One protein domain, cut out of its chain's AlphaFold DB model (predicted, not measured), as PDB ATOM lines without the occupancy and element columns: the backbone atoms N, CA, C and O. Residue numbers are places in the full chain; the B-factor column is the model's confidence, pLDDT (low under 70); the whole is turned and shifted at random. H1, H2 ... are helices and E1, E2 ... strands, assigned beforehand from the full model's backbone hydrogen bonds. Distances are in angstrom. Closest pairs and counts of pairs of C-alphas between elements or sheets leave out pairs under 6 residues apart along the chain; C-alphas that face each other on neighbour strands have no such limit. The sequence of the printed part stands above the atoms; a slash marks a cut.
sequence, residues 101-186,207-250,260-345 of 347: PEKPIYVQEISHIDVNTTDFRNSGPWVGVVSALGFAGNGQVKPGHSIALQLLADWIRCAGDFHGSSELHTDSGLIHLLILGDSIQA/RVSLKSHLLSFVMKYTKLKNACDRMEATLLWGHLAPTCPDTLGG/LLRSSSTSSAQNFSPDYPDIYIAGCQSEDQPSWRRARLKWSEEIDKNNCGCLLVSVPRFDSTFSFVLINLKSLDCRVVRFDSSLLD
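This is residues 101 to 186, 207 to 250 and 260 to 345 of the 347 residues of the protein "DNA_pol_D_N domain-containing protein" of Schistosoma mattheei (UniProt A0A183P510). With little regular structure, two strongly twisted mixed sheets, E2 E1 E6 E7 and E3 E5 E4, make a partly face-to-face sandwich between H1 and H3. Four named helices and seven named strands hold 82 of 216 printed residues, mixed in class. The whole is compact, radius of gyration of the C-alphas 18.8 A, spanning 56 by 44 by 31 A.

E1 is residues 126 to 131, from C-alpha (32.276, 20.907, 38.625), E2 174 to 180, E6 323 to 328, E7 334 to 338, ending at C-alpha (27.976, 22.025, 54.137). E3 is 279 to 285, E5 308 to 316, 23.6 A long, E4 291 to 296. H1 is 145 to 157, H2 214 to 221, H3 227 to 237, H4 318 to 321.

N 128 and O 176 of parallel E1 and E2 are within hydrogen-bond range, 2.9 A. H1's height over that sheet is 10.0 A, H3's over the other 8.3 A. In H1, H2 and H3 every O i to N i+4 pair is within range.

Cuts 187 to 206 and 251 to 259 leave C-alpha gaps of 14.8 A and 13.2 A; 53 residues have pLDDT under 70.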
ATOM      1  N   PRO A 101      55.333  23.293  36.158       86.69
ATOM      2  CA  PRO A 101      54.454  22.708  35.155       86.69
ATOM      3  C   PRO A 101      55.023  22.921  33.746       86.69
ATOM      4  O   PRO A 101      55.418  24.031  33.398       86.69
ATOM      5  N   GLU A 102      55.037  21.874  32.913       82.56
ATOM      6  CA  GLU A 102      55.523  21.952  31.520       82.56
ATOM      7  C   GLU A 102      54.721  22.957  30.673       82.56
ATOM      8  O   GLU A 102      55.236  23.565  29.734       82.56
ATOM      9  N   LYS A 103      53.444  23.154  31.018       82.69
ATOM     10  CA  LYS A 103      52.552  24.128  30.386       82.69
ATOM     11  C   LYS A 103      51.961  25.050  31.449       82.69
ATOM     12  O   LYS A 103      51.559  24.559  32.500       82.69
ATOM     13  N   PRO A 104      51.843  26.363  31.186       82.38
ATOM     14  CA  PRO A 104      51.169  27.265  32.109       82.38
ATOM     15  C   PRO A 104      49.731  26.811  32.392       82.38
ATOM     16  O   PRO A 104      48.986  26.463  31.476       82.38
ATOM     17  N   ILE A 105      49.335  26.852  33.663       82.94
ATOM     18  CA  ILE A 105      47.983  26.498  34.102       82.94
ATOM     19  C   ILE A 105      47.078  27.715  33.885       82.94
ATOM     20  O   ILE A 105      47.062  28.648  34.697       82.94
ATOM     21  N   TYR A 106      46.344  27.716  32.771       77.94
ATOM     22  CA  TYR A 106      45.430  28.797  32.406       77.94
ATOM     23  C   TYR A 106      44.113  28.701  33.175       77.94
ATOM     24  O   TYR A 106      43.475  27.653  33.214       77.94
ATOM     25  N   VAL A 107      43.685  29.830  33.735       81.06
ATOM     26  CA  VAL A 107      42.386  29.981  34.392       81.06
ATOM     27  C   VAL A 107      41.491  30.829  33.504       81.06
ATOM     28  O   VAL A 107      41.897  31.904  33.066       81.06
ATOM     29  N   GLN A 108      40.275  30.359  33.235       77.12
ATOM     30  CA  GLN A 108      39.266  31.190  32.583       77.12
ATOM     31  C   GLN A 108      38.637  32.117  33.623       77.12
ATOM     32  O   GLN A 108      38.047  31.648  34.597       77.12
ATOM     33  N   GLU A 109      38.749  33.428  33.408       69.38
ATOM     34  CA  GLU A 109      37.999  34.420  34.177       69.38
ATOM     35  C   GLU A 109      36.516  34.297  33.823       69.38
ATOM     36  O   GLU A 109      36.032  34.827  32.823       69.38
ATOM     37  N   ILE A 110      35.791  33.536  34.634       67.12
ATOM     38  CA  ILE A 110      34.335  33.492  34.591       67.12
ATOM     39  C   ILE A 110      33.868  34.597  35.537       67.12
ATOM     40  O   ILE A 110      34.310  34.639  36.686       67.12
ATOM     41  N   SER A 111      32.998  35.500  35.068       59.34
ATOM     42  CA  SER A 111      32.323  36.469  35.944       59.34
ATOM     43  C   SER A 111      31.798  35.722  37.162       59.34
ATOM     44  O   SER A 111      31.195  34.672  36.957       59.34
ATOM     45  N   HIS A 112      32.038  36.207  38.386       55.62
ATOM     46  CA  HIS A 112      31.527  35.581  39.606       55.62
ATOM     47  C   HIS A 112      30.014  35.380  39.473       55.62
ATOM     48  O   HIS A 112      29.229  36.288  39.719       55.62
ATOM     49  N   ILE A 113      29.602  34.201  39.012       55.59
ATOM     50  CA  ILE A 113      28.213  33.796  39.060       55.59
ATOM     51  C   ILE A 113      28.028  33.475  40.533       55.59
ATOM     52  O   ILE A 113      28.716  32.596  41.075       55.59
ATOM     53  N   ASP A 114      27.153  34.214  41.202       56.41
ATOM     54  CA  ASP A 114      26.579  33.766  42.460       56.41
ATOM     55  C   ASP A 114      25.837  32.472  42.137       56.41
ATOM     56  O   ASP A 114      24.691  32.475  41.695       56.41
ATOM     57  N   VAL A 115      26.558  31.352  42.214       59.75
ATOM     58  CA  VAL A 115      25.996  30.028  41.990       59.75
ATOM     59  C   VAL A 115      25.066  29.743  43.154       59.75
ATOM     60  O   VAL A 115      25.452  29.165  44.170       59.75
ATOM     61  N   ASN A 116      23.837  30.208  42.992       63.91
ATOM     62  CA  ASN A 116      22.711  29.801  43.796       63.91
ATOM     63  C   ASN A 116      22.399  28.337  43.487       63.91
ATOM     64  O   ASN A 116      22.715  27.815  42.413       63.91
ATOM     65  N   THR A 117      21.750  27.669  44.437       59.75
ATOM     66  CA  THR A 117      21.359  26.257  44.324       59.75
ATOM     67  C   THR A 117      20.506  25.958  43.088       59.75
ATOM     68  O   THR A 117      20.484  24.816  42.650       59.75
ATOM     69  N   THR A 118      19.861  26.972  42.504       62.16
ATOM     70  CA  THR A 118      18.985  26.877  41.329       62.16
ATOM     71  C   THR A 118      19.713  26.928  39.983       62.16
ATOM     72  O   THR A 118      19.219  26.372  39.013       62.16
ATOM     73  N   ASP A 119      20.888  27.567  39.904       68.25
ATOM     74  CA  ASP A 119      21.634  27.755  38.642       68.25
ATOM     75  C   ASP A 119      22.938  26.942  38.597       68.25
ATOM     76  O   ASP A 119      23.734  27.046  37.657       68.25
ATOM     77  N   PHE A 120      23.160  26.088  39.602       76.38
ATOM     78  CA  PHE A 120      24.371  25.282  39.748       76.38
ATOM     79  C   PHE A 120      24.716  24.488  38.484       76.38
ATOM     80  O   PHE A 120      25.871  24.486  38.047       76.38
ATOM     81  N   ARG A 121      23.712  23.899  37.831       73.62
ATOM     82  CA  ARG A 121      23.885  23.072  36.625       73.62
ATOM     83  C   ARG A 121      24.382  23.834  35.395       73.62
ATOM     84  O   ARG A 121      24.892  23.190  34.487       73.62
ATOM     85  N   ASN A 122      24.257  25.160  35.369       76.06
ATOM     86  CA  ASN A 122      24.730  26.004  34.264       76.06
ATOM     87  C   ASN A 122      26.123  26.594  34.529       76.06
ATOM     88  O   ASN A 122      26.736  27.180  33.639       76.06
ATOM     89  N   SER A 123      26.632  26.450  35.755       78.62
ATOM     90  CA  SER A 123      27.883  27.072  36.200       78.62
ATOM     91  C   SER A 123      29.124  26.179  36.063       78.62
ATOM     92  O   SER A 123      30.230  26.614  36.384       78.62
ATOM     93  N   GLY A 124      28.966  24.922  35.639       75.69
ATOM     94  CA  GLY A 124      30.051  23.947  35.595       75.69
ATOM     95  C   GLY A 124      30.936  23.988  34.342       75.69
ATOM     96  O   GLY A 124      30.908  24.922  33.525       75.69
ATOM     97  N   PRO A 125      31.799  22.973  34.177       86.31
ATOM     98  CA  PRO A 125      31.818  21.689  34.888       86.31
ATOM     99  C   PRO A 125      32.442  21.740  36.291       86.31
ATOM    100  O   PRO A 125      33.507  22.329  36.484       86.31
ATOM    101  N   TRP A 126      31.810  21.039  37.240       87.81
ATOM    102  CA  TRP A 126      32.276  20.907  38.625       87.81
ATOM    103  C   TRP A 126      32.714  19.481  38.961       87.81
ATOM    104  O   TRP A 126      32.012  18.515  38.659       87.81
ATOM    105  N   VAL A 127      33.831  19.347  39.668       91.75
ATOM    106  CA  VAL A 127      34.232  18.111  40.346       91.75
ATOM    107  C   VAL A 127      33.926  18.249  41.828       91.75
ATOM    108  O   VAL A 127      34.354  19.202  42.471       91.75
ATOM    109  N   GLY A 128      33.178  17.298  42.366       92.69
ATOM    110  CA  GLY A 128      32.866  17.219  43.783       92.69
ATOM    111  C   GLY A 128      33.852  16.323  44.504       92.69
ATOM    112  O   GLY A 128      34.234  15.271  43.996       92.69
ATOM    113  N   VAL A 129      34.268  16.738  45.689       94.94
ATOM    114  CA  VAL A 129      35.325  16.099  46.456       94.94
ATOM    115  C   VAL A 129      34.889  15.960  47.902       94.94
ATOM    116  O   VAL A 129      34.478  16.920  48.555       94.94
ATOM    117  N   VAL A 130      35.026  14.744  48.415       95.12
ATOM    118  CA  VAL A 130      34.730  14.403  49.803       95.12
ATOM    119  C   VAL A 130      35.800  13.468  50.337       95.12
ATOM    120  O   VAL A 130      36.373  12.678  49.590       95.12
ATOM    121  N   SER A 131      36.089  13.539  51.630       92.31
ATOM    122  CA  SER A 131      37.046  12.647  52.283       92.31
ATOM    123  C   SER A 131      36.465  12.106  53.582       92.31
ATOM    124  O   SER A 131      35.620  12.765  54.182       92.31
ATOM    125  N   ALA A 132      36.902  10.920  54.010       89.94
ATOM    126  CA  ALA A 132      36.481  10.319  55.274       89.94
ATOM    127  C   ALA A 132      34.952  10.279  55.479       89.94
ATOM    128  O   ALA A 132      34.416  10.877  56.413       89.94
ATOM    129  N   LEU A 133      34.237   9.581  54.584       90.69
ATOM    130  CA  LEU A 133      32.774   9.438  54.674       90.69
ATOM    131  C   LEU A 133      32.328   8.727  55.957       90.69
ATOM    132  O   LEU A 133      31.222   8.982  56.421       90.69
ATOM    133  N   GLY A 134      33.171   7.861  56.531       85.56
ATOM    134  CA  GLY A 134      32.900   7.219  57.818       85.56
ATOM    135  C   GLY A 134      31.677   6.296  57.827       85.56
ATOM    136  O   GLY A 134      31.027   6.155  58.858       85.56
ATOM    137  N   PHE A 135      31.328   5.669  56.698       82.81
ATOM    138  CA  PHE A 135      30.248   4.686  56.635       82.81
ATOM    139  C   PHE A 135      30.538   3.497  57.563       82.81
ATOM    140  O   PHE A 135      31.623   2.923  57.515       82.81
ATOM    141  N   ALA A 136      29.543   3.096  58.356       65.06
ATOM    142  CA  ALA A 136      29.493   1.817  59.072       65.06
ATOM    143  C   ALA A 136      30.770   1.434  59.855       65.06
ATOM    144  O   ALA A 136      31.424   0.433  59.563       65.06
ATOM    145  N   GLY A 137      31.067   2.199  60.906       57.66
ATOM    146  CA  GLY A 137      32.010   1.823  61.959       57.66
ATOM    147  C   GLY A 137      31.413   2.017  63.345       57.66
ATOM    148  O   GLY A 137      30.640   2.949  63.530       57.66
ATOM    149  N   ASN A 138      31.840   1.251  64.359       58.53
ATOM    150  CA  ASN A 138      31.599   1.631  65.769       58.53
ATOM    151  C   ASN A 138      32.521   2.800  66.199       58.53
ATOM    152  O   ASN A 138      32.903   2.908  67.364       58.53
ATOM    153  N   GLY A 139      32.992   3.605  65.246       61.25
ATOM    154  CA  GLY A 139      33.811   4.778  65.501       61.25
ATOM    155  C   GLY A 139      32.946   5.967  65.918       61.25
ATOM    156  O   GLY A 139      31.741   6.000  65.681       61.25
ATOM    157  N   GLN A 140      33.567   6.934  66.589       67.62
ATOM    158  CA  GLN A 140      32.898   8.171  66.985       67.62
ATOM    159  C   GLN A 140      32.785   9.083  65.756       67.62
ATOM    160  O   GLN A 140      33.808   9.458  65.177       67.62
ATOM    161  N   VAL A 141      31.556   9.441  65.386       79.38
ATOM    162  CA  VAL A 141      31.233  10.425  64.341       79.38
ATOM    163  C   VAL A 141      30.494  11.607  64.960       79.38
ATOM    164  O   VAL A 141      29.866  11.466  66.015       79.38
ATOM    165  N   LYS A 142      30.549  12.779  64.318       84.44
ATOM    166  CA  LYS A 142      29.798  13.947  64.789       84.44
ATOM    167  C   LYS A 142      28.285  13.633  64.802       84.44
ATOM    168  O   LYS A 142      27.784  13.018  63.854       84.44
ATOM    169  N   PRO A 143      27.526  14.052  65.835       85.88
ATOM    170  CA  PRO A 143      26.069  13.930  65.831       85.88
ATOM    171  C   PRO A 143      25.462  14.549  64.566       85.88
ATOM    172  O   PRO A 143      25.892  15.612  64.127       85.88
ATOM    173  N   GLY A 144      24.483  13.875  63.961       86.56
ATOM    174  CA  GLY A 144      23.908  14.293  62.676       86.56
ATOM    175  C   GLY A 144      24.630  13.744  61.437       86.56
ATOM    176  O   GLY A 144      24.222  14.018  60.314       86.56
ATOM    177  N   HIS A 145      25.656  12.906  61.600       89.88
ATOM    178  CA  HIS A 145      26.382  12.316  60.469       89.88
ATOM    179  C   HIS A 145      25.504  11.505  59.505       89.88
ATOM    180  O   HIS A 145      25.637  11.642  58.291       89.88
ATOM    181  N   SER A 146      24.562  10.711  60.020       88.69
ATOM    182  CA  SER A 146      23.657   9.912  59.184       88.69
ATOM    183  C   SER A 146      22.747  10.777  58.306       88.69
ATOM    184  O   SER A 146      22.572  10.474  57.126       88.69
ATOM    185  N   ILE A 147      22.206  11.873  58.853       89.69
ATOM    186  CA  ILE A 147      21.390  12.819  58.085       89.69
ATOM    187  C   ILE A 147      22.253  13.603  57.092       89.69
ATOM    188  O   ILE A 147      21.856  13.741  55.938       89.69
ATOM    189  N   ALA A 148      23.461  14.021  57.477       91.56
ATOM    190  CA  ALA A 148      24.397  14.694  56.579       91.56
ATOM    191  C   ALA A 148      24.763  13.821  55.365       91.56
ATOM    192  O   ALA A 148      24.766  14.304  54.232       91.56
ATOM    193  N   LEU A 149      25.014  12.523  55.576       91.75
ATOM    194  CA  LEU A 149      25.265  11.563  54.496       91.75
ATOM    195  C   LEU A 149      24.062  11.398  53.566       91.75
ATOM    196  O   LEU A 149      24.237  11.332  52.349       91.75
ATOM    197  N   GLN A 150      22.853  11.331  54.124       91.06
ATOM    198  CA  GLN A 150      21.634  11.230  53.326       91.06
ATOM    199  C   GLN A 150      21.429  12.491  52.477       91.06
ATOM    200  O   GLN A 150      21.212  12.378  51.272       91.06
ATOM    201  N   LEU A 151      21.587  13.680  53.069       91.12
ATOM    202  CA  LEU A 151      21.479  14.958  52.362       91.12
ATOM    203  C   LEU A 151      22.533  15.099  51.259       91.12
ATOM    204  O   LEU A 151      22.203  15.530  50.157       91.12
ATOM    205  N   LEU A 152      23.778  14.689  51.523       91.94
ATOM    206  CA  LEU A 152      24.832  14.642  50.510       91.94
ATOM    207  C   LEU A 152      24.438  13.713  49.353       91.94
ATOM    208  O   LEU A 152      24.555  14.091  48.187       91.94
ATOM    209  N   ALA A 153      23.970  12.502  49.665       91.19
ATOM    210  CA  ALA A 153      23.578  11.529  48.654       91.19
ATOM    211  C   ALA A 153      22.405  12.035  47.801       91.19
ATOM    212  O   ALA A 153      22.424  11.871  46.581       91.19
ATOM    213  N   ASP A 154      21.414  12.676  48.417       88.88
ATOM    214  CA  ASP A 154      20.269  13.251  47.710       88.88
ATOM    215  C   ASP A 154      20.674  14.454  46.851       88.88
ATOM    216  O   ASP A 154      20.277  14.533  45.689       88.88
ATOM    217  N   TRP A 155      21.555  15.323  47.351       86.62
ATOM    218  CA  TRP A 155      22.092  16.446  46.578       86.62
ATOM    219  C   TRP A 155      22.876  15.983  45.337       86.62
ATOM    220  O   TRP A 155      22.690  16.515  44.240       86.62
ATOM    221  N   ILE A 156      23.706  14.938  45.477       87.56
ATOM    222  CA  ILE A 156      24.455  14.343  44.356       87.56
ATOM    223  C   ILE A 156      23.508  13.700  43.334       87.56
ATOM    224  O   ILE A 156      23.726  13.855  42.131       87.56
ATOM    225  N   ARG A 157      22.453  12.996  43.777       84.12
ATOM    226  CA  ARG A 157      21.460  12.377  42.874       84.12
ATOM    227  C   ARG A 157      20.775  13.399  41.981       84.12
ATOM    228  O   ARG A 157      20.488  13.092  40.827       84.12
ATOM    229  N   CYS A 158      20.564  14.607  42.488       77.06
ATOM    230  CA  CYS A 158      19.990  15.690  41.707       77.06
ATOM    231  C   CYS A 158      21.049  16.524  40.952       77.06
ATOM    232  O   CYS A 158      20.777  17.643  40.526       77.06
ATOM    233  N   ALA A 159      22.267  15.992  40.778       71.25
ATOM    234  CA  ALA A 159      23.390  16.640  40.092       71.25
ATOM    235  C   ALA A 159      23.733  18.048  40.629       71.25
ATOM    236  O   ALA A 159      24.264  18.889  39.896       71.25
ATOM    237  N   GLY A 160      23.448  18.282  41.911       67.00
ATOM    238  CA  GLY A 160      23.693  19.536  42.611       67.00
ATOM    239  C   GLY A 160      22.520  20.519  42.668       67.00
ATOM    240  O   GLY A 160      22.680  21.594  43.244       67.00
ATOM    241  N   ASP A 161      21.353  20.160  42.127       67.50
ATOM    242  CA  ASP A 161      20.149  20.999  42.139       67.50
ATOM    243  C   ASP A 161      18.964  20.251  42.760       67.50
ATOM    244  O   ASP A 161      18.460  19.295  42.185       67.50
ATOM    245  N   PHE A 162      18.478  20.669  43.931       62.25
ATOM    246  CA  PHE A 162      17.284  20.055  44.532       62.25
ATOM    247  C   PHE A 162      15.991  20.362  43.751       62.25
ATOM    248  O   PHE A 162      14.982  19.683  43.961       62.25
ATOM    249  N   HIS A 163      15.993  21.366  42.868       57.50
ATOM    250  CA  HIS A 163      14.845  21.765  42.062       57.50
ATOM    251  C   HIS A 163      14.905  21.112  40.673       57.50
ATOM    252  O   HIS A 163      15.704  21.461  39.814       57.50
ATOM    253  N   GLY A 164      14.028  20.141  40.418       54.75
ATOM    254  CA  GLY A 164      13.938  19.484  39.113       54.75
ATOM    255  C   GLY A 164      13.364  20.408  38.038       54.75
ATOM    256  O   GLY A 164      12.170  20.345  37.753       54.75
ATOM    257  N   SER A 165      14.193  21.244  37.416       54.88
ATOM    258  CA  SER A 165      13.819  21.924  36.176       54.88
ATOM    259  C   SER A 165      14.015  20.971  34.984       54.88
ATOM    260  O   SER A 165      15.080  20.400  34.757       54.88
ATOM    261  N   SER A 166      12.921  20.722  34.259       52.25
ATOM    262  CA  SER A 166      12.768  19.670  33.241       52.25
ATOM    263  C   SER A 166      13.300  20.060  31.849       52.25
ATOM    264  O   SER A 166      12.797  19.553  30.841       52.25
ATOM    265  N   GLU A 167      14.284  20.951  31.741       54.38
ATOM    266  CA  GLU A 167      14.740  21.422  30.428       54.38
ATOM    267  C   GLU A 167      15.995  20.687  29.951       54.38
ATOM    268  O   GLU A 167      17.020  20.580  30.624       54.38
ATOM    269  N   LEU A 168      15.852  20.113  28.758       52.41
ATOM    270  CA  LEU A 168      16.812  19.270  28.070       52.41
ATOM    271  C   LEU A 168      17.976  20.136  27.554       52.41
ATOM    272  O   LEU A 168      17.987  20.532  26.389       52.41
ATOM    273  N   HIS A 169      18.953  20.446  28.408       48.88
ATOM    274  CA  HIS A 169      20.164  21.162  28.003       48.88
ATOM    275  C   HIS A 169      21.444  20.379  28.321       48.88
ATOM    276  O   HIS A 169      21.616  19.778  29.379       48.88
ATOM    277  N   THR A 170      22.315  20.374  27.317       50.53
ATOM    278  CA  THR A 170      23.644  19.768  27.221       50.53
ATOM    279  C   THR A 170      24.592  20.232  28.331       50.53
ATOM    280  O   THR A 170      24.821  21.427  28.467       50.53
ATOM    281  N   ASP A 171      25.134  19.260  29.073       59.25
ATOM    282  CA  ASP A 171      26.289  19.279  29.986       59.25
ATOM    283  C   ASP A 171      26.788  20.638  30.524       59.25
ATOM    284  O   ASP A 171      27.504  21.371  29.843       59.25
ATOM    285  N   SER A 172      26.591  20.899  31.827       67.44
ATOM    286  CA  SER A 172      27.698  20.823  32.811       67.44
ATOM    287  C   SER A 172      27.310  21.248  34.247       67.44
ATOM    288  O   SER A 172      27.555  22.371  34.671       67.44
ATOM    289  N   GLY A 173      26.802  20.297  35.043       74.56
ATOM    290  CA  GLY A 173      26.704  20.398  36.511       74.56
ATOM    291  C   GLY A 173      27.877  19.704  37.221       74.56
ATOM    292  O   GLY A 173      29.035  19.855  36.821       74.56
ATOM    293  N   LEU A 174      27.581  18.917  38.260       84.06
ATOM    294  CA  LEU A 174      28.548  18.001  38.876       84.06
ATOM    295  C   LEU A 174      28.888  16.862  37.898       84.06
ATOM    296  O   LEU A 174      28.034  16.030  37.604       84.06
ATOM    297  N   ILE A 175      30.127  16.817  37.402       87.62
ATOM    298  CA  ILE A 175      30.560  15.832  36.396       87.62
ATOM    299  C   ILE A 175      31.220  14.592  37.004       87.62
ATOM    300  O   ILE A 175      31.093  13.498  36.463       87.62
ATOM    301  N   HIS A 176      31.944  14.754  38.112       89.00
ATOM    302  CA  HIS A 176      32.691  13.682  38.766       89.00
ATOM    303  C   HIS A 176      32.649  13.858  40.279       89.00
ATOM    304  O   HIS A 176      32.667  14.980  40.785       89.00
ATOM    305  N   LEU A 177      32.642  12.730  40.986       91.75
ATOM    306  CA  LEU A 177      32.769  12.651  42.434       91.75
ATOM    307  C   LEU A 177      34.086  11.954  42.788       91.75
ATOM    308  O   LEU A 177      34.321  10.816  42.381       91.75
ATOM    309  N   LEU A 178      34.920  12.620  43.579       93.88
ATOM    310  CA  LEU A 178      36.157  12.086  44.134       93.88
ATOM    311  C   LEU A 178      35.962  11.798  45.625       93.88
ATOM    312  O   LEU A 178      35.704  12.708  46.410       93.88
ATOM    313  N   ILE A 179      36.112  10.531  46.017       93.56
ATOM    314  CA  ILE A 179      36.077  10.098  47.421       93.56
ATOM    315  C   ILE A 179      37.507   9.781  47.869       93.56
ATOM    316  O   ILE A 179      38.107   8.794  47.439       93.56
ATOM    317  N   LEU A 180      38.060  10.626  48.734       89.88
ATOM    318  CA  LEU A 180      39.458  10.597  49.158       89.88
ATOM    319  C   LEU A 180      39.646   9.813  50.462       89.88
ATOM    320  O   LEU A 180      39.854  10.400  51.522       89.88
ATOM    321  N   GLY A 181      39.603   8.483  50.369       86.56
ATOM    322  CA  GLY A 181      39.976   7.581  51.467       86.56
ATOM    323  C   GLY A 181      39.059   7.633  52.697       86.56
ATOM    324  O   GLY A 181      38.065   8.361  52.732       86.56
ATOM    325  N   ASP A 182      39.377   6.789  53.684       85.75
ATOM    326  CA  ASP A 182      38.691   6.660  54.983       85.75
ATOM    327  C   ASP A 182      37.155   6.582  54.901       85.75
ATOM    328  O   ASP A 182      36.421   7.050  55.772       85.75
ATOM    329  N   SER A 183      36.636   5.980  53.830       88.88
ATOM    330  CA  SER A 183      35.190   5.890  53.612       88.88
ATOM    331  C   SER A 183      34.486   5.010  54.639       88.88
ATOM    332  O   SER A 183      33.286   5.165  54.810       88.88
ATOM    333  N   ILE A 184      35.212   4.109  55.302       85.25
ATOM    334  CA  ILE A 184      34.717   3.231  56.363       85.25
ATOM    335  C   ILE A 184      35.583   3.467  57.594       85.25
ATOM    336  O   ILE A 184      36.810   3.398  57.503       85.25
ATOM    337  N   GLN A 185      34.957   3.739  58.737       76.12
ATOM    338  CA  GLN A 185      35.677   3.925  59.994       76.12
ATOM    339  C   GLN A 185      35.776   2.581  60.723       76.12
ATOM    340  O   GLN A 185      34.784   1.882  60.887       76.12
ATOM    341  N   ALA A 186      36.963   2.193  61.181       71.44
ATOM    342  CA  ALA A 186      37.078   1.057  62.091       71.44
ATOM    343  C   ALA A 186      36.692   1.491  63.514       71.44
ATOM    344  O   ALA A 186      36.928   2.634  63.913       71.44
ATOM    345  N   ARG A 207      46.054  -3.592  51.144       28.16
ATOM    346  CA  ARG A 207      45.354  -2.535  50.409       28.16
ATOM    347  C   ARG A 207      45.707  -1.211  51.073       28.16
ATOM    348  O   ARG A 207      44.913  -0.592  51.762       28.16
ATOM    349  N   VAL A 208      46.972  -0.849  50.891       31.45
ATOM    350  CA  VAL A 208      47.478   0.511  50.681       31.45
ATOM    351  C   VAL A 208      46.356   1.569  50.616       31.45
ATOM    352  O   VAL A 208      45.859   1.916  49.550       31.45
ATOM    353  N   SER A 209      45.973   2.108  51.775       31.98
ATOM    354  CA  SER A 209      45.265   3.390  51.908       31.98
ATOM    355  C   SER A 209      46.323   4.500  52.032       31.98
ATOM    356  O   SER A 209      46.364   5.249  53.004       31.98
ATOM    357  N   LEU A 210      47.296   4.523  51.104       38.78
ATOM    358  CA  LEU A 210      48.516   5.337  51.249       38.78
ATOM    359  C   LEU A 210      48.312   6.814  50.891       38.78
ATOM    360  O   LEU A 210      49.126   7.635  51.293       38.78
ATOM    361  N   LYS A 211      47.256   7.194  50.160       48.06
ATOM    362  CA  LYS A 211      47.185   8.555  49.594       48.06
ATOM    363  C   LYS A 211      46.686   9.633  50.565       48.06
ATOM    364  O   LYS A 211      47.133  10.765  50.454       48.06
ATOM    365  N   SER A 212      45.814   9.319  51.525       51.41
ATOM    366  CA  SER A 212      45.248  10.338  52.434       51.41
ATOM    367  C   SER A 212      46.154  10.701  53.616       51.41
ATOM    368  O   SER A 212      45.994  11.766  54.203       51.41
ATOM    369  N   HIS A 213      47.131   9.856  53.953       68.25
ATOM    370  CA  HIS A 213      47.923  10.015  55.175       68.25
ATOM    371  C   HIS A 213      49.307  10.645  54.966       68.25
ATOM    372  O   HIS A 213      49.928  11.015  55.960       68.25
ATOM    373  N   LEU A 214      49.792  10.819  53.729       77.88
ATOM    374  CA  LEU A 214      51.150  11.333  53.452       77.88
ATOM    375  C   LEU A 214      51.433  12.648  54.195       77.88
ATOM    376  O   LEU A 214      52.412  12.782  54.927       77.88
ATOM    377  N   LEU A 215      50.493  13.586  54.089       79.88
ATOM    378  CA  LEU A 215      50.579  14.897  54.727       79.88
ATOM    379  C   LEU A 215      50.507  14.844  56.253       79.88
ATOM    380  O   LEU A 215      51.079  15.710  56.910       79.88
ATOM    381  N   SER A 216      49.859  13.824  56.825       79.75
ATOM    382  CA  SER A 216      49.820  13.635  58.280       79.75
ATOM    383  C   SER A 216      51.193  13.264  58.845       79.75
ATOM    384  O   SER A 216      51.515  13.636  59.971       79.75
ATOM    385  N   PHE A 217      52.037  12.582  58.062       80.94
ATOM    386  CA  PHE A 217      53.415  12.303  58.466       80.94
ATOM    387  C   PHE A 217      54.272  13.561  58.371       80.94
ATOM    388  O   PHE A 217      54.947  13.892  59.340       80.94
ATOM    389  N   VAL A 218      54.171  14.326  57.281       83.44
ATOM    390  CA  VAL A 218      54.855  15.630  57.177       83.44
ATOM    391  C   VAL A 218      54.454  16.550  58.339       83.44
ATOM    392  O   VAL A 218      55.317  17.176  58.942       83.44
ATOM    393  N   MET A 219      53.174  16.571  58.725       83.88
ATOM    394  CA  MET A 219      52.682  17.339  59.877       83.88
ATOM    395  C   MET A 219      53.343  16.940  61.203       83.88
ATOM    396  O   MET A 219      53.650  17.806  62.010       83.88
ATOM    397  N   LYS A 220      53.582  15.647  61.442       84.38
ATOM    398  CA  LYS A 220      54.213  15.188  62.691       84.38
ATOM    399  C   LYS A 220      55.677  15.615  62.799       84.38
ATOM    400  O   LYS A 220      56.166  15.796  63.912       84.38
ATOM    401  N   TYR A 221      56.371  15.749  61.671       86.50
ATOM    402  CA  TYR A 221      57.817  15.998  61.619       86.50
ATOM    403  C   TYR A 221      58.194  17.412  61.163       86.50
ATOM    404  O   TYR A 221      59.380  17.700  61.051       86.50
ATOM    405  N   THR A 222      57.223  18.299  60.929       87.88
ATOM    406  CA  THR A 222      57.473  19.701  60.563       87.88
ATOM    407  C   THR A 222      56.627  20.647  61.383       87.88
ATOM    408  O   THR A 222      55.480  20.343  61.679       87.88
ATOM    409  N   LYS A 223      57.128  21.861  61.629       87.62
ATOM    410  CA  LYS A 223      56.343  22.950  62.237       87.62
ATOM    411  C   LYS A 223      55.363  23.624  61.251       87.62
ATOM    412  O   LYS A 223      54.819  24.690  61.553       87.62
ATOM    413  N   LEU A 224      55.104  23.016  60.085       87.25
ATOM    414  CA  LEU A 224      54.163  23.512  59.077       87.25
ATOM    415  C   LEU A 224      52.715  23.260  59.518       87.25
ATOM    416  O   LEU A 224      52.208  22.135  59.482       87.25
ATOM    417  N   LYS A 225      52.030  24.338  59.910       84.00
ATOM    418  CA  LYS A 225      50.695  24.269  60.526       84.00
ATOM    419  C   LYS A 225      49.583  23.937  59.538       84.00
ATOM    420  O   LYS A 225      48.749  23.091  59.846       84.00
ATOM    421  N   ASN A 226      49.572  24.569  58.366       89.06
ATOM    422  CA  ASN A 226      48.468  24.434  57.417       89.06
ATOM    423  C   ASN A 226      48.722  23.298  56.421       89.06
ATOM    424  O   ASN A 226      49.829  23.163  55.894       89.06
ATOM    425  N   ALA A 227      47.675  22.543  56.080       89.56
ATOM    426  CA  ALA A 227      47.727  21.525  55.030       89.56
ATOM    427  C   ALA A 227      48.272  22.053  53.696       89.56
ATOM    428  O   ALA A 227      49.170  21.439  53.127       89.56
ATOM    429  N   CYS A 228      47.805  23.217  53.231       90.94
ATOM    430  CA  CYS A 228      48.276  23.800  51.974       90.94
ATOM    431  C   CYS A 228      49.784  24.101  51.983       90.94
ATOM    432  O   CYS A 228      50.431  23.942  50.956       90.94
ATOM    433  N   ASP A 229      50.357  24.484  53.128       91.56
ATOM    434  CA  ASP A 229      51.799  24.752  53.245       91.56
ATOM    435  C   ASP A 229      52.608  23.455  53.184       91.56
ATOM    436  O   ASP A 229      53.652  23.400  52.541       91.56
ATOM    437  N   ARG A 230      52.087  22.373  53.775       91.12
ATOM    438  CA  ARG A 230      52.681  21.036  53.646       91.12
ATOM    439  C   ARG A 230      52.600  20.514  52.207       91.12
ATOM    440  O   ARG A 230      53.572  19.953  51.712       91.12
ATOM    441  N   MET A 231      51.469  20.714  51.522       91.50
ATOM    442  CA  MET A 231      51.308  20.328  50.112       91.50
ATOM    443  C   MET A 231      52.276  21.102  49.216       91.50
ATOM    444  O   MET A 231      52.950  20.505  48.379       91.50
ATOM    445  N   GLU A 232      52.380  22.413  49.424       92.00
ATOM    446  CA  GLU A 232      53.339  23.255  48.714       92.00
ATOM    447  C   GLU A 232      54.776  22.786  48.951       92.00
ATOM    448  O   GLU A 232      55.511  22.604  47.984       92.00
ATOM    449  N   ALA A 233      55.150  22.490  50.199       92.31
ATOM    450  CA  ALA A 233      56.473  21.966  50.512       92.31
ATOM    451  C   ALA A 233      56.775  20.671  49.738       92.31
ATOM    452  O   ALA A 233      57.823  20.573  49.107       92.31
ATOM    453  N   THR A 234      55.834  19.714  49.689       92.50
ATOM    454  CA  THR A 234      56.021  18.467  48.917       92.50
ATOM    455  C   THR A 234      56.184  18.697  47.413       92.50
ATOM    456  O   THR A 234      56.982  18.010  46.775       92.50
ATOM    457  N   LEU A 235      55.484  19.686  46.841       91.38
ATOM    458  CA  LEU A 235      55.666  20.055  45.436       91.38
ATOM    459  C   LEU A 235      57.038  20.677  45.202       91.38
ATOM    460  O   LEU A 235      57.717  20.281  44.262       91.38
ATOM    461  N   LEU A 236      57.466  21.605  46.058       91.19
ATOM    462  CA  LEU A 236      58.747  22.294  45.902       91.19
ATOM    463  C   LEU A 236      59.948  21.370  46.155       91.19
ATOM    464  O   LEU A 236      60.980  21.502  45.501       91.19
ATOM    465  N   TRP A 237      59.814  20.398  47.060       92.69
ATOM    466  CA  TRP A 237      60.792  19.319  47.227       92.69
ATOM    467  C   TRP A 237      60.818  18.358  46.037       92.69
ATOM    468  O   TRP A 237      61.791  17.632  45.862       92.69
ATOM    469  N   GLY A 238      59.764  18.342  45.218       91.06
ATOM    470  CA  GLY A 238      59.637  17.414  44.103       91.06
ATOM    471  C   GLY A 238      59.342  15.981  44.527       91.06
ATOM    472  O   GLY A 238      59.642  15.051  43.783       91.06
ATOM    473  N   HIS A 239      58.771  15.789  45.717       91.69
ATOM    474  CA  HIS A 239      58.539  14.467  46.283       91.69
ATOM    475  C   HIS A 239      57.238  14.443  47.090       91.69
ATOM    476  O   HIS A 239      57.082  15.171  48.071       91.69
ATOM    477  N   LEU A 240      56.299  13.569  46.716       89.19
ATOM    478  CA  LEU A 240      54.964  13.507  47.328       89.19
ATOM    479  C   LEU A 240      54.986  12.979  48.772       89.19
ATOM    480  O   LEU A 240      54.144  13.364  49.583       89.19
ATOM    481  N   ALA A 241      55.933  12.097  49.101       89.88
ATOM    482  CA  ALA A 241      56.131  11.590  50.462       89.88
ATOM    483  C   ALA A 241      57.619  11.384  50.806       89.88
ATOM    484  O   ALA A 241      58.075  10.244  50.841       89.88
ATOM    485  N   PRO A 242      58.395  12.458  51.039       91.00
ATOM    486  CA  PRO A 242      59.842  12.350  51.281       91.00
ATOM    487  C   PRO A 242      60.167  11.509  52.521       91.00
ATOM    488  O   PRO A 242      61.210  10.885  52.610       91.00
ATOM    489  N   THR A 243      59.238  11.419  53.474       88.06
ATOM    490  CA  THR A 243      59.435  10.666  54.714       88.06
ATOM    491  C   THR A 243      59.201   9.154  54.571       88.06
ATOM    492  O   THR A 243      59.165   8.437  55.580       88.06
ATOM    493  N   CYS A 244      58.984   8.667  53.348       86.38
ATOM    494  CA  CYS A 244      58.919   7.253  52.993       86.38
ATOM    495  C   CYS A 244      60.318   6.792  52.541       86.38
ATOM    496  O   CYS A 244      60.922   7.487  51.733       86.38
ATOM    497  N   PRO A 245      60.852   5.653  53.025       86.19
ATOM    498  CA  PRO A 245      60.214   4.634  53.867       86.19
ATOM    499  C   PRO A 245      60.350   4.863  55.387       86.19
ATOM    500  O   PRO A 245      59.769   4.117  56.172       86.19
ATOM    501  N   ASP A 246      61.106   5.877  55.811       83.50
ATOM    502  CA  ASP A 246      61.557   6.079  57.200       83.50
ATOM    503  C   ASP A 246      60.465   6.187  58.270       83.50
ATOM    504  O   ASP A 246      60.712   5.904  59.447       83.50
ATOM    505  N   THR A 247      59.308   6.729  57.902       80.19
ATOM    506  CA  THR A 247      58.195   7.022  58.825       80.19
ATOM    507  C   THR A 247      56.877   6.479  58.301       80.19
ATOM    508  O   THR A 247      56.038   6.021  59.074       80.19
ATOM    509  N   LEU A 248      56.714   6.498  56.978       81.50
ATOM    510  CA  LEU A 248      55.620   5.866  56.274       81.50
ATOM    511  C   LEU A 248      56.147   4.598  55.613       81.50
ATOM    512  O   LEU A 248      57.025   4.678  54.758       81.50
ATOM    513  N   GLY A 249      55.558   3.451  55.955       80.00
ATOM    514  CA  GLY A 249      55.894   2.182  55.319       80.00
ATOM    515  C   GLY A 249      55.699   2.250  53.803       80.00
ATOM    516  O   GLY A 249      54.575   2.381  53.318       80.00
ATOM    517  N   GLY A 250      56.804   2.158  53.070       76.94
ATOM    518  CA  GLY A 250      56.835   2.042  51.617       76.94
ATOM    519  C   GLY A 250      57.145   0.617  51.189       76.94
ATOM    520  O   GLY A 250      57.800  -0.134  51.911       76.94
ATOM    521  N   LEU A 260      58.302  10.508  43.295       89.19
ATOM    522  CA  LEU A 260      59.144  11.606  42.838       89.19
ATOM    523  C   LEU A 260      58.550  12.284  41.592       89.19
ATOM    524  O   LEU A 260      58.174  11.621  40.624       89.19
ATOM    525  N   LEU A 261      58.504  13.618  41.599       87.81
ATOM    526  CA  LEU A 261      58.124  14.424  40.437       87.81
ATOM    527  C   LEU A 261      59.310  14.486  39.478       87.81
ATOM    528  O   LEU A 261      60.298  15.179  39.728       87.81
ATOM    529  N   ARG A 262      59.243  13.726  38.382       84.25
ATOM    530  CA  ARG A 262      60.387  13.581  37.472       84.25
ATOM    531  C   ARG A 262      60.657  14.888  36.744       84.25
ATOM    532  O   ARG A 262      59.723  15.548  36.302       84.25
ATOM    533  N   SER A 263      61.924  15.237  36.563       78.81
ATOM    534  CA  SER A 263      62.311  16.368  35.721       78.81
ATOM    535  C   SER A 263      62.431  15.927  34.259       78.81
ATOM    536  O   SER A 263      62.980  14.861  33.968       78.81
ATOM    537  N   SER A 264      61.911  16.732  33.330       69.75
ATOM    538  CA  SER A 264      62.131  16.548  31.895       69.75
ATOM    539  C   SER A 264      63.480  17.155  31.504       69.75
ATOM    540  O   SER A 264      63.737  18.345  31.663       69.75
ATOM    541  N   SER A 265      64.376  16.326  30.973       56.19
ATOM    542  CA  SER A 265      65.736  16.728  30.597       56.19
ATOM    543  C   SER A 265      65.813  17.471  29.255       56.19
ATOM    544  O   SER A 265      66.904  17.675  28.726       56.19
ATOM    545  N   THR A 266      64.678  17.820  28.643       58.62
ATOM    546  CA  THR A 266      64.617  18.327  27.262       58.62
ATOM    547  C   THR A 266      64.988  19.802  27.123       58.62
ATOM    548  O   THR A 266      65.290  20.237  26.014       58.62
ATOM    549  N   SER A 267      65.039  20.570  28.215       53.72
ATOM    550  CA  SER A 267      65.493  21.964  28.190       53.72
ATOM    551  C   SER A 267      66.299  22.311  29.437       53.72
ATOM    552  O   SER A 267      65.760  22.413  30.531       53.72
ATOM    553  N   SER A 268      67.592  22.573  29.259       54.44
ATOM    554  CA  SER A 268      68.570  22.896  30.309       54.44
ATOM    555  C   SER A 268      68.345  24.227  31.046       54.44
ATOM    556  O   SER A 268      69.198  24.633  31.827       54.44
ATOM    557  N   ALA A 269      67.243  24.938  30.782       56.78
ATOM    558  CA  ALA A 269      66.976  26.267  31.330       56.78
ATOM    559  C   ALA A 269      65.840  26.308  32.370       56.78
ATOM    560  O   ALA A 269      65.747  27.291  33.102       56.78
ATOM    561  N   GLN A 270      64.968  25.292  32.437       64.50
ATOM    562  CA  GLN A 270      63.790  25.297  33.316       64.50
ATOM    563  C   GLN A 270      63.487  23.881  33.838       64.50
ATOM    564  O   GLN A 270      63.427  22.934  33.057       64.50
ATOM    565  N   ASN A 271      63.293  23.749  35.159       76.94
ATOM    566  CA  ASN A 271      62.998  22.490  35.860       76.94
ATOM    567  C   ASN A 271      61.544  22.050  35.629       76.94
ATOM    568  O   ASN A 271      60.742  22.010  36.560       76.94
ATOM    569  N   PHE A 272      61.165  21.757  34.388       85.56
ATOM    570  CA  PHE A 272      59.811  21.306  34.079       85.56
ATOM    571  C   PHE A 272      59.606  19.836  34.414       85.56
ATOM    572  O   PHE A 272      60.431  18.993  34.058       85.56
ATOM    573  N   SER A 273      58.470  19.527  35.030       85.38
ATOM    574  CA  SER A 273      58.047  18.168  35.331       85.38
ATOM    575  C   SER A 273      56.746  17.832  34.593       85.38
ATOM    576  O   SER A 273      55.761  18.559  34.746       85.38
ATOM    577  N   PRO A 274      56.699  16.724  33.827       83.81
ATOM    578  CA  PRO A 274      55.464  16.240  33.211       83.81
ATOM    579  C   PRO A 274      54.486  15.668  34.248       83.81
ATOM    580  O   PRO A 274      53.302  15.531  33.963       83.81
ATOM    581  N   ASP A 275      54.979  15.329  35.444       85.56
ATOM    582  CA  ASP A 275      54.174  14.800  36.547       85.56
ATOM    583  C   ASP A 275      53.657  15.919  37.472       85.56
ATOM    584  O   ASP A 275      52.971  15.636  38.456       85.56
ATOM    585  N   TYR A 276      53.979  17.189  37.185       88.62
ATOM    586  CA  TYR A 276      53.491  18.323  37.967       88.62
ATOM    587  C   TYR A 276      51.967  18.468  37.800       88.62
ATOM    588  O   TYR A 276      51.493  18.641  36.676       88.62
ATOM    589  N   PRO A 277      51.179  18.413  38.887       90.50
ATOM    590  CA  PRO A 277      49.725  18.419  38.791       90.50
ATOM    591  C   PRO A 277      49.151  19.818  38.528       90.50
ATOM    592  O   PRO A 277      49.637  20.815  39.059       90.50
ATOM    593  N   ASP A 278      48.039  19.882  37.793       88.88
ATOM    594  CA  ASP A 278      47.223  21.103  37.700       88.88
ATOM    595  C   ASP A 278      46.447  21.358  39.004       88.88
ATOM    596  O   ASP A 278      46.298  22.497  39.457       88.88
ATOM    597  N   ILE A 279      45.951  20.276  39.615       91.81
ATOM    598  CA  ILE A 279      45.197  20.269  40.871       91.81
ATOM    599  C   ILE A 279      45.761  19.169  41.774       91.81
ATOM    600  O   ILE A 279      45.791  17.995  41.405       91.81
ATOM    601  N   TYR A 280      46.151  19.539  42.989       93.12
ATOM    602  CA  TYR A 280      46.629  18.642  44.029       93.12
ATOM    603  C   TYR A 280      45.640  18.721  45.181       93.12
ATOM    604  O   TYR A 280      45.404  19.788  45.746       93.12
ATOM    605  N   ILE A 281      45.036  17.581  45.507       93.81
ATOM    606  CA  ILE A 281      43.998  17.476  46.521       93.81
ATOM    607  C   ILE A 281      44.468  16.570  47.655       93.81
ATOM    608  O   ILE A 281      44.847  15.418  47.432       93.81
ATOM    609  N   ALA A 282      44.397  17.087  48.876       91.44
ATOM    610  CA  ALA A 282      44.688  16.375  50.107       91.44
ATOM    611  C   ALA A 282      43.386  16.066  50.854       91.44
ATOM    612  O   ALA A 282      42.685  16.978  51.278       91.44
ATOM    613  N   GLY A 283      43.060  14.784  51.022       90.25
ATOM    614  CA  GLY A 283      41.909  14.346  51.817       90.25
ATOM    615  C   GLY A 283      42.263  14.074  53.277       90.25
ATOM    616  O   GLY A 283      43.436  14.019  53.640       90.25
ATOM    617  N   CYS A 284      41.239  13.834  54.093       88.31
ATOM    618  CA  CYS A 284      41.342  13.434  55.498       88.31
ATOM    619  C   CYS A 284      42.141  14.417  56.365       88.31
ATOM    620  O   CYS A 284      42.800  14.004  57.320       88.31
ATOM    621  N   GLN A 285      42.102  15.707  56.026       89.06
ATOM    622  CA  GLN A 285      42.814  16.738  56.772       89.06
ATOM    623  C   GLN A 285      42.133  16.990  58.128       89.06
ATOM    624  O   GLN A 285      40.914  16.844  58.256       89.06
ATOM    625  N   SER A 286      42.940  17.283  59.149       83.38
ATOM    626  CA  SER A 286      42.494  17.445  60.543       83.38
ATOM    627  C   SER A 286      41.845  18.799  60.822       83.38
ATOM    628  O   SER A 286      41.214  18.972  61.857       83.38
ATOM    629  N   GLU A 287      42.052  19.764  59.935       86.19
ATOM    630  CA  GLU A 287      41.481  21.099  60.005       86.19
ATOM    631  C   GLU A 287      39.946  21.053  59.857       86.19
ATOM    632  O   GLU A 287      39.414  20.280  59.066       86.19
ATOM    633  N   ASP A 288      39.215  21.905  60.584       85.81
ATOM    634  CA  ASP A 288      37.738  21.897  60.578       85.81
ATOM    635  C   ASP A 288      37.115  22.542  59.332       85.81
ATOM    636  O   ASP A 288      35.925  22.367  59.050       85.81
ATOM    637  N   GLN A 289      37.906  23.318  58.592       89.62
ATOM    638  CA  GLN A 289      37.464  24.023  57.398       89.62
ATOM    639  C   GLN A 289      38.323  23.634  56.195       89.62
ATOM    640  O   GLN A 289      39.552  23.561  56.313       89.62
ATOM    641  N   PRO A 290      37.703  23.421  55.023       92.88
ATOM    642  CA  PRO A 290      38.448  23.270  53.788       92.88
ATOM    643  C   PRO A 290      39.195  24.560  53.465       92.88
ATOM    644  O   PRO A 290      38.736  25.667  53.752       92.88
ATOM    645  N   SER A 291      40.357  24.411  52.847       94.12
ATOM    646  CA  SER A 291      41.175  25.539  52.410       94.12
ATOM    647  C   SER A 291      41.795  25.231  51.062       94.12
ATOM    648  O   SER A 291      42.066  24.077  50.734       94.12
ATOM    649  N   TRP A 292      42.003  26.263  50.257       93.62
ATOM    650  CA  TRP A 292      42.622  26.123  48.949       93.62
ATOM    651  C   TRP A 292      43.420  27.369  48.601       93.62
ATOM    652  O   TRP A 292      43.104  28.475  49.044       93.62
ATOM    653  N   ARG A 293      44.481  27.185  47.818       91.69
ATOM    654  CA  ARG A 293      45.296  28.281  47.281       91.69
ATOM    655  C   ARG A 293      46.099  27.813  46.079       91.69
ATOM    656  O   ARG A 293      46.305  26.619  45.889       91.69
ATOM    657  N   ARG A 294      46.604  28.758  45.292       89.88
ATOM    658  CA  ARG A 294      47.610  28.452  44.271       89.88
ATOM    659  C   ARG A 294      48.966  28.211  44.937       89.88
ATOM    660  O   ARG A 294      49.338  28.934  45.865       89.88
ATOM    661  N   ALA A 295      49.668  27.180  44.483       88.69
ATOM    662  CA  ALA A 295      51.031  26.891  44.895       88.69
ATOM    663  C   ALA A 295      51.983  27.953  44.348       88.69
ATOM    664  O   ALA A 295      51.828  28.430  43.219       88.69
ATOM    665  N   ARG A 296      52.994  28.292  45.132       88.44
ATOM    666  CA  ARG A 296      54.178  28.990  44.657       88.44
ATOM    667  C   ARG A 296      55.029  28.009  43.876       88.44
ATOM    668  O   ARG A 296      55.024  26.804  44.116       88.44
ATOM    669  N   LEU A 297      55.763  28.566  42.932       85.81
ATOM    670  CA  LEU A 297      56.677  27.813  42.095       85.81
ATOM    671  C   LEU A 297      58.111  27.833  42.629       85.81
ATOM    672  O   LEU A 297      58.908  26.999  42.228       85.81
ATOM    673  N   LYS A 298      58.426  28.746  43.547       85.25
ATOM    674  CA  LYS A 298      59.722  28.844  44.220       85.25
ATOM    675  C   LYS A 298      59.528  29.126  45.700       85.25
ATOM    676  O   LYS A 298      58.511  29.712  46.089       85.25
ATOM    677  N   TRP A 299      60.523  28.786  46.508       79.25
ATOM    678  CA  TRP A 299      60.613  29.175  47.918       79.25
ATOM    679  C   TRP A 299      61.029  30.650  48.086       79.25
ATOM    680  O   TRP A 299      62.000  30.975  48.763       79.25
ATOM    681  N   SER A 300      60.299  31.570  47.453       72.69
ATOM    682  CA  SER A 300      60.490  33.013  47.614       72.69
ATOM    683  C   SER A 300      59.317  33.650  48.359       72.69
ATOM    684  O   SER A 300      58.171  33.189  48.293       72.69
ATOM    685  N   GLU A 301      59.597  34.742  49.074       62.38
ATOM    686  CA  GLU A 301      58.556  35.567  49.698       62.38
ATOM    687  C   GLU A 301      57.804  36.432  48.674       62.38
ATOM    688  O   GLU A 301      56.664  36.829  48.918       62.38
ATOM    689  N   GLU A 302      58.403  36.691  47.508       62.94
ATOM    690  CA  GLU A 302      57.785  37.481  46.443       62.94
ATOM    691  C   GLU A 302      56.643  36.704  45.772       62.94
ATOM    692  O   GLU A 302      56.836  35.643  45.176       62.94
ATOM    693  N   ILE A 303      55.425  37.244  45.889       58.59
ATOM    694  CA  ILE A 303      54.220  36.690  45.269       58.59
ATOM    695  C   ILE A 303      54.137  37.205  43.833       58.59
ATOM    696  O   ILE A 303      53.540  38.252  43.565       58.59
ATOM    697  N   ASP A 304      54.686  36.445  42.893       58.28
ATOM    698  CA  ASP A 304      54.415  36.673  41.478       58.28
ATOM    699  C   ASP A 304      52.994  36.205  41.144       58.28
ATOM    700  O   ASP A 304      52.725  35.017  40.951       58.28
ATOM    701  N   LYS A 305      52.057  37.155  41.031       60.25
ATOM    702  CA  LYS A 305      50.658  36.875  40.645       60.25
ATOM    703  C   LYS A 305      50.542  36.134  39.305       60.25
ATOM    704  O   LYS A 305      49.576  35.409  39.098       60.25
ATOM    705  N   ASN A 306      51.534  36.287  38.429       58.94
ATOM    706  CA  ASN A 306      51.574  35.652  37.111       58.94
ATOM    707  C   ASN A 306      52.260  34.274  37.112       58.94
ATOM    708  O   ASN A 306      52.180  33.574  36.107       58.94
ATOM    709  N   ASN A 307      52.911  33.870  38.211       62.22
ATOM    710  CA  ASN A 307      53.696  32.634  38.311       62.22
ATOM    711  C   ASN A 307      53.109  31.689  39.375       62.22
ATOM    712  O   ASN A 307      53.776  31.262  40.319       62.22
ATOM    713  N   CYS A 308      51.810  31.415  39.250       71.25
ATOM    714  CA  CYS A 308      51.075  30.540  40.157       71.25
ATOM    715  C   CYS A 308      51.086  29.094  39.639       71.25
ATOM    716  O   CYS A 308      50.646  28.822  38.522       71.25
ATOM    717  N   GLY A 309      51.530  28.161  40.475       84.94
ATOM    718  CA  GLY A 309      51.556  26.730  40.194       84.94
ATOM    719  C   GLY A 309      50.202  26.049  40.392       84.94
ATOM    720  O   GLY A 309      49.144  26.652  40.197       84.94
ATOM    721  N   CYS A 310      50.253  24.781  40.788       90.38
ATOM    722  CA  CYS A 310      49.109  23.903  41.036       90.38
ATOM    723  C   CYS A 310      48.034  24.537  41.946       90.38
ATOM    724  O   CYS A 310      48.357  25.274  42.882       90.38
ATOM    725  N   LEU A 311      46.754  24.217  41.737       90.94
ATOM    726  CA  LEU A 311      45.703  24.470  42.732       90.94
ATOM    727  C   LEU A 311      45.827  23.448  43.872       90.94
ATOM    728  O   LEU A 311      45.663  22.251  43.650       90.94
ATOM    729  N   LEU A 312      46.107  23.915  45.085       92.62
ATOM    730  CA  LEU A 312      46.155  23.098  46.296       92.62
ATOM    731  C   LEU A 312      44.783  23.128  46.959       92.62
ATOM    732  O   LEU A 312      44.278  24.216  47.232       92.62
ATOM    733  N   VAL A 313      44.201  21.961  47.238       93.62
ATOM    734  CA  VAL A 313      42.900  21.840  47.912       93.62
ATOM    735  C   VAL A 313      43.015  20.894  49.102       93.62
ATOM    736  O   VAL A 313      43.226  19.691  48.945       93.62
ATOM    737  N   SER A 314      42.849  21.443  50.299       93.50
ATOM    738  CA  SER A 314      42.746  20.713  51.557       93.50
ATOM    739  C   SER A 314      41.281  20.399  51.849       93.50
ATOM    740  O   SER A 314      40.459  21.305  52.022       93.50
ATOM    741  N   VAL A 315      40.956  19.107  51.890       93.50
ATOM    742  CA  VAL A 315      39.611  18.593  52.149       93.50
ATOM    743  C   VAL A 315      39.583  17.952  53.537       93.50
ATOM    744  O   VAL A 315      40.267  16.943  53.764       93.50
ATOM    745  N   PRO A 316      38.792  18.506  54.469       92.88
ATOM    746  CA  PRO A 316      38.693  17.983  55.817       92.88
ATOM    747  C   PRO A 316      37.873  16.695  55.840       92.88
ATOM    748  O   PRO A 316      37.240  16.303  54.849       92.88
ATOM    749  N   ARG A 317      37.866  16.027  56.991       91.56
ATOM    750  CA  ARG A 317      37.061  14.819  57.175       91.56
ATOM    751  C   ARG A 317      35.561  15.137  57.178       91.56
ATOM    752  O   ARG A 317      35.102  15.989  57.946       91.56
ATOM    753  N   PHE A 318      34.786  14.438  56.348       92.94
ATOM    754  CA  PHE A 318      33.335  14.624  56.255       92.94
ATOM    755  C   PHE A 318      32.621  14.200  57.540       92.94
ATOM    756  O   PHE A 318      31.725  14.906  57.988       92.94
ATOM    757  N   ASP A 319      33.052  13.101  58.166       89.69
ATOM    758  CA  ASP A 319      32.512  12.589  59.438       89.69
ATOM    759  C   ASP A 319      32.521  13.598  60.606       89.69
ATOM    760  O   ASP A 319      31.770  13.440  61.572       89.69
ATOM    761  N   SER A 320      33.346  14.640  60.495       89.19
ATOM    762  CA  SER A 320      33.562  15.668  61.511       89.19
ATOM    763  C   SER A 320      33.015  17.033  61.078       89.19
ATOM    764  O   SER A 320      32.460  17.770  61.891       89.19
ATOM    765  N   THR A 321      33.128  17.379  59.792       91.56
ATOM    766  CA  THR A 321      32.824  18.737  59.296       91.56
ATOM    767  C   THR A 321      31.547  18.832  58.458       91.56
ATOM    768  O   THR A 321      31.012  19.926  58.306       91.56
ATOM    769  N   PHE A 322      31.046  17.711  57.927       93.50
ATOM    770  CA  PHE A 322      29.958  17.649  56.938       93.50
ATOM    771  C   PHE A 322      30.199  18.523  55.695       93.50
ATOM    772  O   PHE A 322      29.253  18.963  55.039       93.50
ATOM    773  N   SER A 323      31.470  18.787  55.379       93.44
ATOM    774  CA  SER A 323      31.885  19.649  54.275       93.44
ATOM    775  C   SER A 323      32.140  18.847  53.000       93.44
ATOM    776  O   SER A 323      32.846  17.838  53.002       93.44
ATOM    777  N   PHE A 324      31.604  19.343  51.890       93.75
ATOM    778  CA  PHE A 324      31.795  18.836  50.537       93.75
ATOM    779  C   PHE A 324      32.403  19.935  49.670       93.75
ATOM    780  O   PHE A 324      31.875  21.046  49.629       93.75
ATOM    781  N   VAL A 325      33.516  19.652  48.997       94.44
ATOM    782  CA  VAL A 325      34.249  20.660  48.220       94.44
ATOM    783  C   VAL A 325      33.940  20.496  46.739       94.44
ATOM    784  O   VAL A 325      33.988  19.397  46.201       94.44
ATOM    785  N   LEU A 326      33.634  21.596  46.071       92.38
ATOM    786  CA  LEU A 326      33.358  21.678  44.646       92.38
ATOM    787  C   LEU A 326      34.482  22.444  43.966       92.38
ATOM    788  O   LEU A 326      34.830  23.526  44.423       92.38
ATOM    789  N   ILE A 327      35.016  21.907  42.875       91.50
ATOM    790  CA  ILE A 327      36.105  22.514  42.106       91.50
ATOM    791  C   ILE A 327      35.644  22.708  40.665       91.50
ATOM    792  O   ILE A 327      35.278  21.741  39.991       91.50
ATOM    793  N   ASN A 328      35.661  23.943  40.178       89.94
ATOM    794  CA  ASN A 328      35.348  24.250  38.789       89.94
ATOM    795  C   ASN A 328      36.569  23.965  37.906       89.94
ATOM    796  O   ASN A 328      37.642  24.514  38.144       89.94
ATOM    797  N   LEU A 329      36.429  23.149  36.862       87.69
ATOM    798  CA  LEU A 329      37.585  22.788  36.027       87.69
ATOM    799  C   LEU A 329      38.025  23.883  35.046       87.69
ATOM    800  O   LEU A 329      39.116  23.786  34.492       87.69
ATOM    801  N   LYS A 330      37.198  24.905  34.801       86.00
ATOM    802  CA  LYS A 330      37.532  26.021  33.900       86.00
ATOM    803  C   LYS A 330      38.163  27.187  34.658       86.00
ATOM    804  O   LYS A 330      39.175  27.731  34.221       86.00
ATOM    805  N   SER A 331      37.556  27.577  35.781       86.38
ATOM    806  CA  SER A 331      38.016  28.715  36.589       86.38
ATOM    807  C   SER A 331      38.924  28.326  37.756       86.38
ATOM    808  O   SER A 331      39.488  29.210  38.395       86.38
ATOM    809  N   LEU A 332      39.058  27.032  38.074       88.25
ATOM    810  CA  LEU A 332      39.723  26.554  39.296       88.25
ATOM    811  C   LEU A 332      39.135  27.165  40.587       88.25
ATOM    812  O   LEU A 332      39.773  27.130  41.641       88.25
ATOM    813  N   ASP A 333      37.909  27.702  40.513       89.56
ATOM    814  CA  ASP A 333      37.161  28.202  41.663       89.56
ATOM    815  C   ASP A 333      36.756  27.033  42.559       89.56
ATOM    816  O   ASP A 333      36.344  25.973  42.076       89.56
ATOM    817  N   CYS A 334      36.871  27.233  43.867       90.94
ATOM    818  CA  CYS A 334      36.538  26.228  44.862       90.94
ATOM    819  C   CYS A 334      35.398  26.732  45.738       90.94
ATOM    820  O   CYS A 334      35.425  27.857  46.235       90.94
ATOM    821  N   ARG A 335      34.395  25.882  45.952       91.31
ATOM    822  CA  ARG A 335      33.228  26.181  46.787       91.31
ATOM    823  C   ARG A 335      32.980  25.062  47.773       91.31
ATOM    824  O   ARG A 335      33.388  23.926  47.556       91.31
ATOM    825  N   VAL A 336      32.292  25.387  48.857       92.12
ATOM    826  CA  VAL A 336      31.990  24.436  49.923       92.12
ATOM    827  C   VAL A 336      30.486  24.332  50.064       92.12
ATOM    828  O   VAL A 336      29.803  25.342  50.209       92.12
ATOM    829  N   VAL A 337      29.985  23.105  50.050       90.31
ATOM    830  CA  VAL A 337      28.617  22.777  50.444       90.31
ATOM    831  C   VAL A 337      28.698  22.077  51.788       90.31
ATOM    832  O   VAL A 337      29.428  21.097  51.935       90.31
ATOM    833  N   ARG A 338      27.984  22.591  52.788       90.94
ATOM    834  CA  ARG A 338      27.976  22.025  54.137       90.94
ATOM    835  C   ARG A 338      26.604  21.441  54.451       90.94
ATOM    836  O   ARG A 338      25.596  22.120  54.291       90.94
ATOM    837  N   PHE A 339      26.585  20.201  54.925       89.19
ATOM    838  CA  PHE A 339      25.368  19.456  55.254       89.19
ATOM    839  C   PHE A 339      25.186  19.376  56.775       89.19
ATOM    840  O   PHE A 339      25.274  18.300  57.359       89.19
ATOM    841  N   ASP A 340      25.000  20.523  57.431       84.25
ATOM    842  CA  ASP A 340      24.857  20.606  58.892       84.25
ATOM    843  C   ASP A 340      23.425  20.991  59.270       84.25
ATOM    844  O   ASP A 340      22.930  22.035  58.846       84.25
ATOM    845  N   SER A 341      22.754  20.156  60.063       75.38
ATOM    846  CA  SER A 341      21.390  20.433  60.527       75.38
ATOM    847  C   SER A 341      21.356  21.375  61.728       75.38
ATOM    848  O   SER A 341      20.312  21.959  61.991       75.38
ATOM    849  N   SER A 342      22.474  21.560  62.440       71.81
ATOM    850  CA  SER A 342      22.518  22.403  63.645       71.81
ATOM    851  C   SER A 342      22.235  23.881  63.365       71.81
ATOM    852  O   SER A 342      21.838  24.608  64.264       71.81
ATOM    853  N   LEU A 343      22.423  24.335  62.121       65.12
ATOM    854  CA  LEU A 343      22.115  25.707  61.702       65.12
ATOM    855  C   LEU A 343      20.604  25.982  61.609       65.12
ATOM    856  O   LEU A 343      20.203  27.133  61.464       65.12
ATOM    857  N   LEU A 344      19.766  24.942  61.658       63.88
ATOM    858  CA  LEU A 344      18.308  25.080  61.640       63.88
ATOM    859  C   LEU A 344      17.728  25.359  63.033       63.88
ATOM    860  O   LEU A 344      16.625  25.888  63.115       63.88
ATOM    861  N   ASP A 345      18.468  25.040  64.100       60.28
ATOM    862  CA  ASP A 345      18.014  25.188  65.489       60.28
ATOM    863  C   ASP A 345      18.216  26.618  66.044       60.28
ATOM    864  O   ASP A 345      17.809  26.907  67.168       60.28
TER     865      ASP A 345